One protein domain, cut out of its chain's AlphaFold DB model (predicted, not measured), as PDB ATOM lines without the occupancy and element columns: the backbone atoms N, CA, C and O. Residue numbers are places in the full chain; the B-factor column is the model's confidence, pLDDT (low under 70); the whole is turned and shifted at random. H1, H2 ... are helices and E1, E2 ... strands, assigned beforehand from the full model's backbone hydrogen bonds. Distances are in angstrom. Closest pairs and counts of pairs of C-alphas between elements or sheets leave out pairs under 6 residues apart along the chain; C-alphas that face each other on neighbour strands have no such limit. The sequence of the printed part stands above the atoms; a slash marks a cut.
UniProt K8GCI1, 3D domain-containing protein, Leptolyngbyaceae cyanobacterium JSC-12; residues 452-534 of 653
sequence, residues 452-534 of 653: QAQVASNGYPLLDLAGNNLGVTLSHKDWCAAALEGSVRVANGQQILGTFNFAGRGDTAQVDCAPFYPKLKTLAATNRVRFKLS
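This is residues 452 to 534 of the 653 residues of the protein "3D domain-containing protein" of Leptolyngbyaceae cyanobacterium JSC-12 (UniProt K8GCI1). A strongly twisted sheet of five strands folds back on itself into two leaves that face each other, E2 with E1 and E4 with E5, with E3 as the hinge. H1 packs on this sheet near the middle of the whole, and little H2 lies at one end of the long axis with the long loop before it. The printed part has 83 residues, in the order E1 E2 H1 E3 E4 H2 E5; the mixed sheet runs E2 E1 E3 E4 E5, and the class is mixed, helices and strands. It is compact, with a radius of gyration of the C-alphas of 11.7 A and spans of 35 by 25 by 20 A.

E1, residues 452 to 463, bends by 119 degrees at residue 457. Its residues 455 to 463 pair with E2, residues 469 to 474, as an antiparallel hairpin, with N 462 and O 472 2.9 A apart. Its residues 452 to 454 pair with E3, residues 487 to 492, parallel, with N 453 and O 489 3.0 A apart. H1, residues 476 to 485, is on the sheet at a height of 7.1 A, and its closest C-alphas to E1 are Asp 478 and Ala 453, 5.9 A. E3 and E4, residues 495 to 505, form an antiparallel hairpin, with N 490 and O 498 at 2.8 A. H2, residues 523 to 526, is not on the sheet and only just touches H1, with 3 pairs of C-alphas within 8 A, the closest those of Ala 483 and Thr 526, 5.6 A. E5, residues 529 to 533, is antiparallel to E4, with N 532 and O 501 at 2.8 A. Each O i to N i+4 pair in H1 is within hydrogen-bond range; H2 is too short for one.

E1 begins at C-alpha 452 (42.957, 18.501, 8.422) and spans 17.3 A; H1 spans 14.5 A, E3 17.0 A and E4 28.1 A. E5 ends at C-alpha 533 (34.126, 9.625, 1.147).

The C-alphas farthest apart, Gln 494 and Lys 521, are 35.0 A apart. The printed part has no cut. The link from E4 to H2, 17 residues, is long. Confidence is under 70 at residue 470, residues 491 to 492, residues 494 to 498 and residue 534.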
ATOM      1  N   GLN A 452      41.881  19.316   8.984       84.44
ATOM      2  CA  GLN A 452      42.957  18.501   8.422       84.44
ATOM      3  C   GLN A 452      43.532  17.582   9.492       84.44
ATOM      4  O   GLN A 452      44.042  18.045  10.508       84.44
ATOM      5  N   ALA A 453      43.475  16.275   9.240       87.56
ATOM      6  CA  ALA A 453      43.881  15.251  10.192       87.56
ATOM      7  C   ALA A 453      44.904  14.286   9.583       87.56
ATOM      8  O   ALA A 453      44.868  13.981   8.390       87.56
ATOM      9  N   GLN A 454      45.794  13.765  10.424       86.12
ATOM     10  CA  GLN A 454      46.698  12.669  10.074       86.12
ATOM     11  C   GLN A 454      46.106  11.337  10.548       86.12
ATOM     12  O   GLN A 454      45.373  11.297  11.540       86.12
ATOM     13  N   VAL A 455      46.430  10.240   9.861       77.94
ATOM     14  CA  VAL A 455      46.056   8.899  10.327       77.94
ATOM     15  C   VAL A 455      46.723   8.569  11.662       77.94
ATOM     16  O   VAL A 455      47.923   8.770  11.846       77.94
ATOM     17  N   ALA A 456      45.943   8.017  12.587       87.31
ATOM     18  CA  ALA A 456      46.411   7.536  13.880       87.31
ATOM     19  C   ALA A 456      46.297   6.008  13.935       87.31
ATOM     20  O   ALA A 456      45.209   5.456  13.759       87.31
ATOM     21  N   SER A 457      47.410   5.321  14.205       78.00
ATOM     22  CA  SER A 457      47.479   3.852  14.279       78.00
ATOM     23  C   SER A 457      46.538   3.265  15.335       78.00
ATOM     24  O   SER A 457      45.828   2.305  15.056       78.00
ATOM     25  N   ASN A 458      46.465   3.903  16.505       84.94
ATOM     26  CA  ASN A 458      45.545   3.562  17.596       84.94
ATOM     27  C   ASN A 458      44.344   4.533  17.634       84.94
ATOM     28  O   ASN A 458      43.947   5.009  18.696       84.94
ATOM     29  N   GLY A 459      43.837   4.917  16.457       91.44
ATOM     30  CA  GLY A 459      42.786   5.922  16.289       91.44
ATOM     31  C   GLY A 459      41.363   5.367  16.188       91.44
ATOM     32  O   GLY A 459      41.143   4.182  15.948       91.44
ATOM     33  N   TYR A 460      40.378   6.259  16.289       96.19
ATOM     34  CA  TYR A 460      38.970   5.947  16.041       96.19
ATOM     35  C   TYR A 460      38.694   5.914  14.529       96.19
ATOM     36  O   TYR A 460      39.060   6.866  13.832       96.19
ATOM     37  N   PRO A 461      38.041   4.869  13.987       90.88
ATOM     38  CA  PRO A 461      37.762   4.776  12.558       90.88
ATOM     39  C   PRO A 461      36.707   5.794  12.110       90.88
ATOM     40  O   PRO A 461      35.759   6.095  12.842       90.88
ATOM     41  N   LEU A 462      36.812   6.287  10.876       87.38
ATOM     42  CA  LEU A 462      35.667   6.919  10.221       87.38
ATOM     43  C   LEU A 462      34.712   5.813   9.757       87.38
ATOM     44  O   LEU A 462      35.108   4.934   8.991       87.38
ATOM     45  N   LEU A 463      33.469   5.842  10.243       84.69
ATOM     46  CA  LEU A 463      32.443   4.855   9.901       84.69
ATOM     47  C   LEU A 463      31.384   5.441   8.964       84.69
ATOM     48  O   LEU A 463      31.010   6.610   9.109       84.69
ATOM     49  N   ASP A 464      30.871   4.618   8.053       74.38
ATOM     50  CA  ASP A 464      29.732   4.951   7.195       74.38
ATOM     51  C   ASP A 464      28.381   4.895   7.941       74.38
ATOM     52  O   ASP A 464      28.309   4.581   9.132       74.38
ATOM     53  N   LEU A 465      27.283   5.214   7.248       79.75
ATOM     54  CA  LEU A 465      25.930   5.180   7.825       79.75
ATOM     55  C   LEU A 465      25.499   3.802   8.357       79.75
ATOM     56  O   LEU A 465      24.691   3.756   9.281       79.75
ATOM     57  N   ALA A 466      26.021   2.707   7.802       76.50
ATOM     58  CA  ALA A 466      25.743   1.342   8.244       76.50
ATOM     59  C   ALA A 466      26.726   0.852   9.331       76.50
ATOM     60  O   ALA A 466      26.516  -0.209   9.914       76.50
ATOM     61  N   GLY A 467      27.772   1.629   9.635       79.75
ATOM     62  CA  GLY A 467      28.807   1.300  10.617       79.75
ATOM     63  C   GLY A 467      30.056   0.628  10.035       79.75
ATOM     64  O   GLY A 467      30.912   0.206  10.810       79.75
ATOM     65  N   ASN A 468      30.200   0.537   8.709       78.44
ATOM     66  CA  ASN A 468      31.397  -0.026   8.077       78.44
ATOM     67  C   ASN A 468      32.578   0.950   8.174       78.44
ATOM     68  O   ASN A 468      32.400   2.163   8.075       78.44
ATOM     69  N   ASN A 469      33.798   0.429   8.316       79.19
ATOM     70  CA  ASN A 469      35.015   1.241   8.356       79.19
ATOM     71  C   ASN A 469      35.389   1.757   6.954       79.19
ATOM     72  O   ASN A 469      35.545   0.973   6.022       79.19
ATOM     73  N   LEU A 470      35.593   3.072   6.827       67.12
ATOM     74  CA  LEU A 470      35.982   3.758   5.588       67.12
ATOM     75  C   LEU A 470      37.491   3.677   5.272       67.12
ATOM     76  O   LEU A 470      37.967   4.343   4.355       67.12
ATOM     77  N   GLY A 471      38.252   2.875   6.023       71.88
ATOM     78  CA  GLY A 471      39.670   2.592   5.771       71.88
ATOM     79  C   GLY A 471      40.652   3.601   6.375       71.88
ATOM     80  O   GLY A 471      41.841   3.538   6.075       71.88
ATOM     81  N   VAL A 472      40.181   4.519   7.226       76.88
ATOM     82  CA  VAL A 472      41.012   5.526   7.906       76.88
ATOM     83  C   VAL A 472      40.628   5.685   9.379       76.88
ATOM     84  O   VAL A 472      39.450   5.638   9.740       76.88
ATOM     85  N   THR A 473      41.634   5.905  10.224       87.94
ATOM     86  CA  THR A 473      41.524   6.084  11.680       87.94
ATOM     87  C   THR A 473      42.145   7.412  12.102       87.94
ATOM     88  O   THR A 473      43.233   7.757  11.649       87.94
ATOM     89  N   LEU A 474      41.468   8.165  12.973       92.75
ATOM     90  CA  LEU A 474      41.880   9.499  13.428       92.75
ATOM     91  C   LEU A 474      42.192   9.521  14.926       92.75
ATOM     92  O   LEU A 474      41.697   8.683  15.682       92.75
ATOM     93  N   SER A 475      42.979  10.501  15.384       96.62
ATOM     94  CA  SER A 475      43.147  10.725  16.825       96.62
ATOM     95  C   SER A 475      41.799  11.054  17.485       96.62
ATOM     96  O   SER A 475      40.859  11.489  16.818       96.62
ATOM     97  N   HIS A 476      41.695  10.883  18.805       95.19
ATOM     98  CA  HIS A 476      40.471  11.206  19.552       95.19
ATOM     99  C   HIS A 476      40.006  12.651  19.309       95.19
ATOM    100  O   HIS A 476      38.828  12.893  19.047       95.19
ATOM    101  N   LYS A 477      40.956  13.594  19.304       92.44
ATOM    102  CA  LYS A 477      40.709  15.010  19.019       92.44
ATOM    103  C   LYS A 477      40.281  15.225  17.565       92.44
ATOM    104  O   LYS A 477      39.311  15.933  17.322       92.44
ATOM    105  N   ASP A 478      40.977  14.605  16.614       94.62
ATOM    106  CA  ASP A 478      40.719  14.785  15.180       94.62
ATOM    107  C   ASP A 478      39.388  14.179  14.734       94.62
ATOM    108  O   ASP A 478      38.702  14.768  13.901       94.62
ATOM    109  N   TRP A 479      38.982  13.044  15.311       96.19
ATOM    110  CA  TRP A 479      37.654  12.470  15.086       96.19
ATOM    111  C   TRP A 479      36.563  13.415  15.595       96.19
ATOM    112  O   TRP A 479      35.584  13.678  14.900       96.19
ATOM    113  N   CYS A 480      36.748  13.974  16.791       89.75
ATOM    114  CA  CYS A 480      35.791  14.903  17.380       89.75
ATOM    115  C   CYS A 480      35.725  16.250  16.647       89.75
ATOM    116  O   CYS A 480      34.631  16.792  16.505       89.75
ATOM    117  N   ALA A 481      36.846  16.752  16.122       83.69
ATOM    118  CA  ALA A 481      36.864  17.903  15.220       83.69
ATOM    119  C   ALA A 481      36.138  17.581  13.901       83.69
ATOM    120  O   ALA A 481      35.207  18.285  13.528       83.69
ATOM    121  N   ALA A 482      36.457  16.456  13.251       86.12
ATOM    122  CA  ALA A 482      35.772  15.990  12.039       86.12
ATOM    123  C   ALA A 482      34.245  15.861  12.216       86.12
ATOM    124  O   ALA A 482      33.475  16.177  11.307       86.12
ATOM    125  N   ALA A 483      33.802  15.403  13.389       83.44
ATOM    126  CA  ALA A 483      32.393  15.270  13.743       83.44
ATOM    127  C   ALA A 483      31.710  16.609  14.092       83.44
ATOM    128  O   ALA A 483      30.482  16.698  14.015       83.44
ATOM    129  N   LEU A 484      32.474  17.637  14.479       77.06
ATOM    130  CA  LEU A 484      31.975  18.987  14.743       77.06
ATOM    131  C   LEU A 484      31.876  19.809  13.449       77.06
ATOM    132  O   LEU A 484      30.797  20.307  13.141       77.06
ATOM    133  N   GLU A 485      32.960  19.868  12.668       74.31
ATOM    134  CA  GLU A 485      33.037  20.596  11.389       74.31
ATOM    135  C   GLU A 485      32.226  19.925  10.264       74.31
ATOM    136  O   GLU A 485      32.028  20.492   9.191       74.31
ATOM    137  N   GLY A 486      31.803  18.669  10.450       74.56
ATOM    138  CA  GLY A 486      31.068  17.896   9.443       74.56
ATOM    139  C   GLY A 486      31.885  17.531   8.195       74.56
ATOM    140  O   GLY A 486      31.344  16.929   7.263       74.56
ATOM    141  N   SER A 487      33.180  17.855   8.156       81.50
ATOM    142  CA  SER A 487      34.113  17.406   7.123       81.50
ATOM    143  C   SER A 487      35.540  17.277   7.657       81.50
ATOM    144  O   SER A 487      35.950  18.010   8.555       81.50
ATOM    145  N   VAL A 488      36.311  16.347   7.090       85.12
ATOM    146  CA  VAL A 488      37.737  16.176   7.398       85.12
ATOM    147  C   VAL A 488      38.524  15.710   6.180       85.12
ATOM    148  O   VAL A 488      38.110  14.808   5.456       85.12
ATOM    149  N   ARG A 489      39.692  16.306   5.966       81.69
ATOM    150  CA  ARG A 489      40.680  15.920   4.961       81.69
ATOM    151  C   ARG A 489      41.774  15.114   5.651       81.69
ATOM    152  O   ARG A 489      42.521  15.650   6.468       81.69
ATOM    153  N   VAL A 490      41.830  13.820   5.352       72.75
ATOM    154  CA  VAL A 490      42.704  12.856   6.029       72.75
ATOM    155  C   VAL A 490      43.958  12.609   5.202       72.75
ATOM    156  O   VAL A 490      43.884  12.372   3.992       72.75
ATOM    157  N   ALA A 491      45.109  12.640   5.864       67.38
ATOM    158  CA  ALA A 491      46.423  12.442   5.275       67.38
ATOM    159  C   ALA A 491      47.241  11.363   6.008       67.38
ATOM    160  O   ALA A 491      46.923  10.963   7.127       67.38
ATOM    161  N   ASN A 492      48.306  10.905   5.358       67.88
ATOM    162  CA  ASN A 492      49.386  10.120   5.937       67.88
ATOM    163  C   ASN A 492      50.718  10.782   5.547       67.88
ATOM    164  O   ASN A 492      51.183  10.672   4.409       67.88
ATOM    165  N   GLY A 493      51.273  11.576   6.461       70.88
ATOM    166  CA  GLY A 493      52.355  12.507   6.162       70.88
ATOM    167  C   GLY A 493      51.907  13.544   5.127       70.88
ATOM    168  O   GLY A 493      50.980  14.317   5.371       70.88
ATOM    169  N   GLN A 494      52.560  13.548   3.963       49.25
ATOM    170  CA  GLN A 494      52.213  14.412   2.827       49.25
ATOM    171  C   GLN A 494      51.163  13.799   1.881       49.25
ATOM    172  O   GLN A 494      50.595  14.516   1.056       49.25
ATOM    173  N   GLN A 495      50.885  12.492   1.969       48.09
ATOM    174  CA  GLN A 495      49.905  11.836   1.103       48.09
ATOM    175  C   GLN A 495      48.485  12.123   1.600       48.09
ATOM    176  O   GLN A 495      48.137  11.754   2.715       48.09
ATOM    177  N   ILE A 496      47.631  12.708   0.761       62.56
ATOM    178  CA  ILE A 496      46.195  12.820   1.055       62.56
ATOM    179  C   ILE A 496      45.523  11.478   0.752       62.56
ATOM    180  O   ILE A 496      45.680  10.948  -0.347       62.56
ATOM    181  N   LEU A 497      44.779  10.932   1.715       53.78
ATOM    182  CA  LEU A 497      44.023   9.684   1.561       53.78
ATOM    183  C   LEU A 497      42.594   9.941   1.071       53.78
ATOM    184  O   LEU A 497      42.051   9.152   0.304       53.78
ATOM    185  N   GLY A 498      41.999  11.063   1.481       59.78
ATOM    186  CA  GLY A 498      40.688  11.502   1.015       59.78
ATOM    187  C   GLY A 498      40.132  12.653   1.844       59.78
ATOM    188  O   GLY A 498      40.617  12.938   2.940       59.78
ATOM    189  N   THR A 499      39.090  13.297   1.327       77.38
ATOM    190  CA  THR A 499      38.229  14.189   2.110       77.38
ATOM    191  C   THR A 499      36.931  13.448   2.401       77.38
ATOM    192  O   THR A 499      36.388  12.783   1.522       77.38
ATOM    193  N   PHE A 500      36.447  13.529   3.633       81.44
ATOM    194  CA  PHE A 500      35.282  12.804   4.122       81.44
ATOM    195  C   PHE A 500      34.258  13.810   4.645       81.44
ATOM    196  O   PHE A 500      34.597  14.679   5.443       81.44
ATOM    197  N   ASN A 501      33.012  13.702   4.192       82.00
ATOM    198  CA  ASN A 501      31.901  14.556   4.617       82.00
ATOM    199  C   ASN A 501      30.973  13.805   5.572       82.00
ATOM    200  O   ASN A 501      30.880  12.581   5.523       82.00
ATOM    201  N   PHE A 502      30.210  14.547   6.368       79.88
ATOM    202  CA  PHE A 502      29.029  14.066   7.074       79.88
ATOM    203  C   PHE A 502      28.089  13.309   6.114       79.88
ATOM    204  O   PHE A 502      27.637  13.846   5.101       79.88
ATOM    205  N   ALA A 503      27.792  12.052   6.444       78.81
ATOM    206  CA  ALA A 503      26.758  11.249   5.789       78.81
ATOM    207  C   ALA A 503      25.456  11.228   6.602       78.81
ATOM    208  O   ALA A 503      24.374  11.072   6.045       78.81
ATOM    209  N   GLY A 504      25.556  11.385   7.923       80.69
ATOM    210  CA  GLY A 504      24.423  11.360   8.836       80.69
ATOM    211  C   GLY A 504      24.859  11.013  10.254       80.69
ATOM    212  O   GLY A 504      25.954  11.369  10.694       80.69
ATOM    213  N   ARG A 505      23.989  10.317  10.987       87.88
ATOM    214  CA  ARG A 505      24.247   9.867  12.359       87.88
ATOM    215  C   ARG A 505      23.777   8.429  12.527       87.88
ATOM    216  O   ARG A 505      22.672   8.114  12.103       87.88
ATOM    217  N   GLY A 506      24.600   7.592  13.151       85.88
ATOM    218  CA  GLY A 506      24.204   6.237  13.544       85.88
ATOM    219  C   GLY A 506      23.313   6.257  14.787       85.88
ATOM    220  O   GLY A 506      23.183   7.293  15.448       85.88
ATOM    221  N   ASP A 507      22.709   5.125  15.135       88.56
ATOM    222  CA  ASP A 507      21.814   5.023  16.298       88.56
ATOM    223  C   ASP A 507      22.546   5.175  17.636       88.56
ATOM    224  O   ASP A 507      22.063   5.853  18.544       88.56
ATOM    225  N   THR A 508      23.758   4.627  17.723       89.94
ATOM    226  CA  THR A 508      24.623   4.678  18.905       89.94
ATOM    227  C   THR A 508      25.768   5.680  18.756       89.94
ATOM    228  O   THR A 508      26.293   5.931  17.660       89.94
ATOM    229  N   ALA A 509      26.176   6.256  19.892       93.75
ATOM    230  CA  ALA A 509      27.417   7.015  19.991       93.75
ATOM    231  C   ALA A 509      28.615   6.103  19.682       93.75
ATOM    232  O   ALA A 509      28.631   4.943  20.083       93.75
ATOM    233  N   GLN A 510      29.599   6.634  18.958       94.06
ATOM    234  CA  GLN A 510      30.816   5.919  18.567       94.06
ATOM    235  C   GLN A 510      32.036   6.397  19.362       94.06
ATOM    236  O   GLN A 510      32.858   5.589  19.781       94.06
ATOM    237  N   VAL A 511      32.153   7.710  19.552       95.88
ATOM    238  CA  VAL A 511      33.275   8.366  20.233       95.88
ATOM    239  C   VAL A 511      32.690   9.411  21.165       95.88
ATOM    240  O   VAL A 511      31.774  10.128  20.762       95.88
ATOM    241  N   ASP A 512      33.187   9.504  22.398       96.00
ATOM    242  CA  ASP A 512      32.791  10.595  23.283       96.00
ATOM    243  C   ASP A 512      33.675  11.825  23.079       96.00
ATOM    244  O   ASP A 512      34.886  11.771  23.291       96.00
ATOM    245  N   CYS A 513      33.064  12.940  22.691       93.94
ATOM    246  CA  CYS A 513      33.739  14.213  22.483       93.94
ATOM    247  C   CYS A 513      33.630  15.176  23.678       93.94
ATOM    248  O   CYS A 513      34.105  16.312  23.579       93.94
ATOM    249  N   ALA A 514      33.066  14.741  24.815       95.06
ATOM    250  CA  ALA A 514      33.017  15.535  26.045       95.06
ATOM    251  C   ALA A 514      34.392  16.074  26.498       95.06
ATOM    252  O   ALA A 514      34.431  17.231  26.917       95.06
ATOM    253  N   PRO A 515      35.523  15.338  26.372       96.00
ATOM    254  CA  PRO A 515      36.834  15.841  26.798       96.00
ATOM    255  C   PRO A 515      37.330  17.075  26.031       96.00
ATOM    256  O   PRO A 515      38.123  17.843  26.568       96.00
ATOM    257  N   PHE A 516      36.867  17.286  24.792       90.06
ATOM    258  CA  PHE A 516      37.262  18.435  23.962       90.06
ATOM    259  C   PHE A 516      36.196  19.530  23.930       90.06
ATOM    260  O   PHE A 516      36.527  20.713  23.882       90.06
ATOM    261  N   TYR A 517      34.916  19.148  23.987       85.62
ATOM    262  CA  TYR A 517      33.788  20.067  23.842       85.62
ATOM    263  C   TYR A 517      32.746  19.920  24.976       85.62
ATOM    264  O   TYR A 517      31.557  19.741  24.701       85.62
ATOM    265  N   PRO A 518      33.133  20.051  26.264       86.31
ATOM    266  CA  PRO A 518      32.269  19.735  27.415       86.31
ATOM    267  C   PRO A 518      31.039  20.647  27.573       86.31
ATOM    268  O   PRO A 518      30.163  20.372  28.386       86.31
ATOM    269  N   LYS A 519      30.961  21.749  26.812       86.56
ATOM    270  CA  LYS A 519      29.837  22.707  26.807       86.56
ATOM    271  C   LYS A 519      28.998  22.655  25.518       86.56
ATOM    272  O   LYS A 519      28.124  23.500  25.318       86.56
ATOM    273  N   LEU A 520      29.261  21.701  24.622       76.25
ATOM    274  CA  LEU A 520      28.596  21.602  23.323       76.25
ATOM    275  C   LEU A 520      27.160  21.079  23.470       76.25
ATOM    276  O   LEU A 520      26.937  19.898  23.721       76.25
ATOM    277  N   LYS A 521      26.166  21.944  23.237       82.94
ATOM    278  CA  LYS A 521      24.733  21.587  23.327       82.94
ATOM    279  C   LYS A 521      24.329  20.410  22.424       82.94
ATOM    280  O   LYS A 521      23.367  19.714  22.724       82.94
ATOM    281  N   THR A 522      25.055  20.180  21.329       79.50
ATOM    282  CA  THR A 522      24.815  19.092  20.369       79.50
ATOM    283  C   THR A 522      25.671  17.847  20.612       79.50
ATOM    284  O   THR A 522      25.677  16.964  19.759       79.50
ATOM    285  N   LEU A 523      26.387  17.737  21.740       86.75
ATOM    286  CA  LEU A 523      27.397  16.695  21.982       86.75
ATOM    287  C   LEU A 523      26.906  15.270  21.675       86.75
ATOM    288  O   LEU A 523      27.547  14.551  20.914       86.75
ATOM    289  N   ALA A 524      25.723  14.881  22.160       88.62
ATOM    290  CA  ALA A 524      25.145  13.560  21.885       88.62
ATOM    291  C   ALA A 524      24.881  13.297  20.384       88.62
ATOM    292  O   ALA A 524      24.882  12.149  19.943       88.62
ATOM    293  N   ALA A 525      24.677  14.347  19.584       83.00
ATOM    294  CA  ALA A 525      24.522  14.273  18.134       83.00
ATOM    295  C   ALA A 525      25.874  14.324  17.387       83.00
ATOM    296  O   ALA A 525      25.963  13.796  16.279       83.00
ATOM    297  N   THR A 526      26.914  14.918  17.980       85.00
ATOM    298  CA  THR A 526      28.306  14.906  17.488       85.00
ATOM    299  C   THR A 526      28.952  13.534  17.714       85.00
ATOM    300  O   THR A 526      29.435  12.921  16.767       85.00
ATOM    301  N   ASN A 527      28.816  12.966  18.917       94.56
ATOM    302  CA  ASN A 527      29.280  11.617  19.279       94.56
ATOM    303  C   ASN A 527      28.697  10.499  18.376       94.56
ATOM    304  O   ASN A 527      29.208   9.378  18.341       94.56
ATOM    305  N   ARG A 528      27.601  10.784  17.656       95.31
ATOM    306  CA  ARG A 528      26.866   9.866  16.765       95.31
ATOM    307  C   ARG A 528      27.160  10.048  15.269       95.31
ATOM    308  O   ARG A 528      26.561   9.332  14.470       95.31
ATOM    309  N   VAL A 529      28.023  10.985  14.867       89.88
ATOM    310  CA  VAL A 529      28.289  11.279  13.443       89.88
ATOM    311  C   VAL A 529      28.803  10.050  12.683       89.88
ATOM    312  O   VAL A 529      29.507   9.201  13.232       89.88
ATOM    313  N   ARG A 530      28.404   9.956  11.412       89.44
ATOM    314  CA  ARG A 530      28.916   9.024  10.402       89.44
ATOM    315  C   ARG A 530      29.297   9.790   9.141       89.44
ATOM    316  O   ARG A 530      28.732  10.848   8.852       89.44
ATOM    317  N   PHE A 531      30.241   9.241   8.391       86.69
ATOM    318  CA  PHE A 531      30.920   9.905   7.287       86.69
ATOM    319  C   PHE A 531      30.668   9.197   5.949       86.69
ATOM    320  O   PHE A 531      30.183   8.071   5.892       86.69
ATOM    321  N   LYS A 532      31.013   9.866   4.853       76.00
ATOM    322  CA  LYS A 532      31.164   9.307   3.506       76.00
ATOM    323  C   LYS A 532      32.465   9.832   2.910       76.00
ATOM    324  O   LYS A 532      32.874  10.947   3.237       76.00
ATOM    325  N   LEU A 533      33.087   9.072   2.014       72.12
ATOM    326  CA  LEU A 533      34.126   9.625   1.147       72.12
ATOM    327  C   LEU A 533      33.497  10.699   0.240       72.12
ATOM    328  O   LEU A 533      32.400  10.505  -0.283       72.12
ATOM    329  N   SER A 534      34.175  11.832   0.093       68.56
ATOM    330  CA  SER A 534      33.784  12.932  -0.787       68.56
ATOM    331  C   SER A 534      34.339  12.717  -2.193       68.56
ATOM    332  O   SER A 534      35.469  12.253  -2.347       68.56
TER     333      SER A 534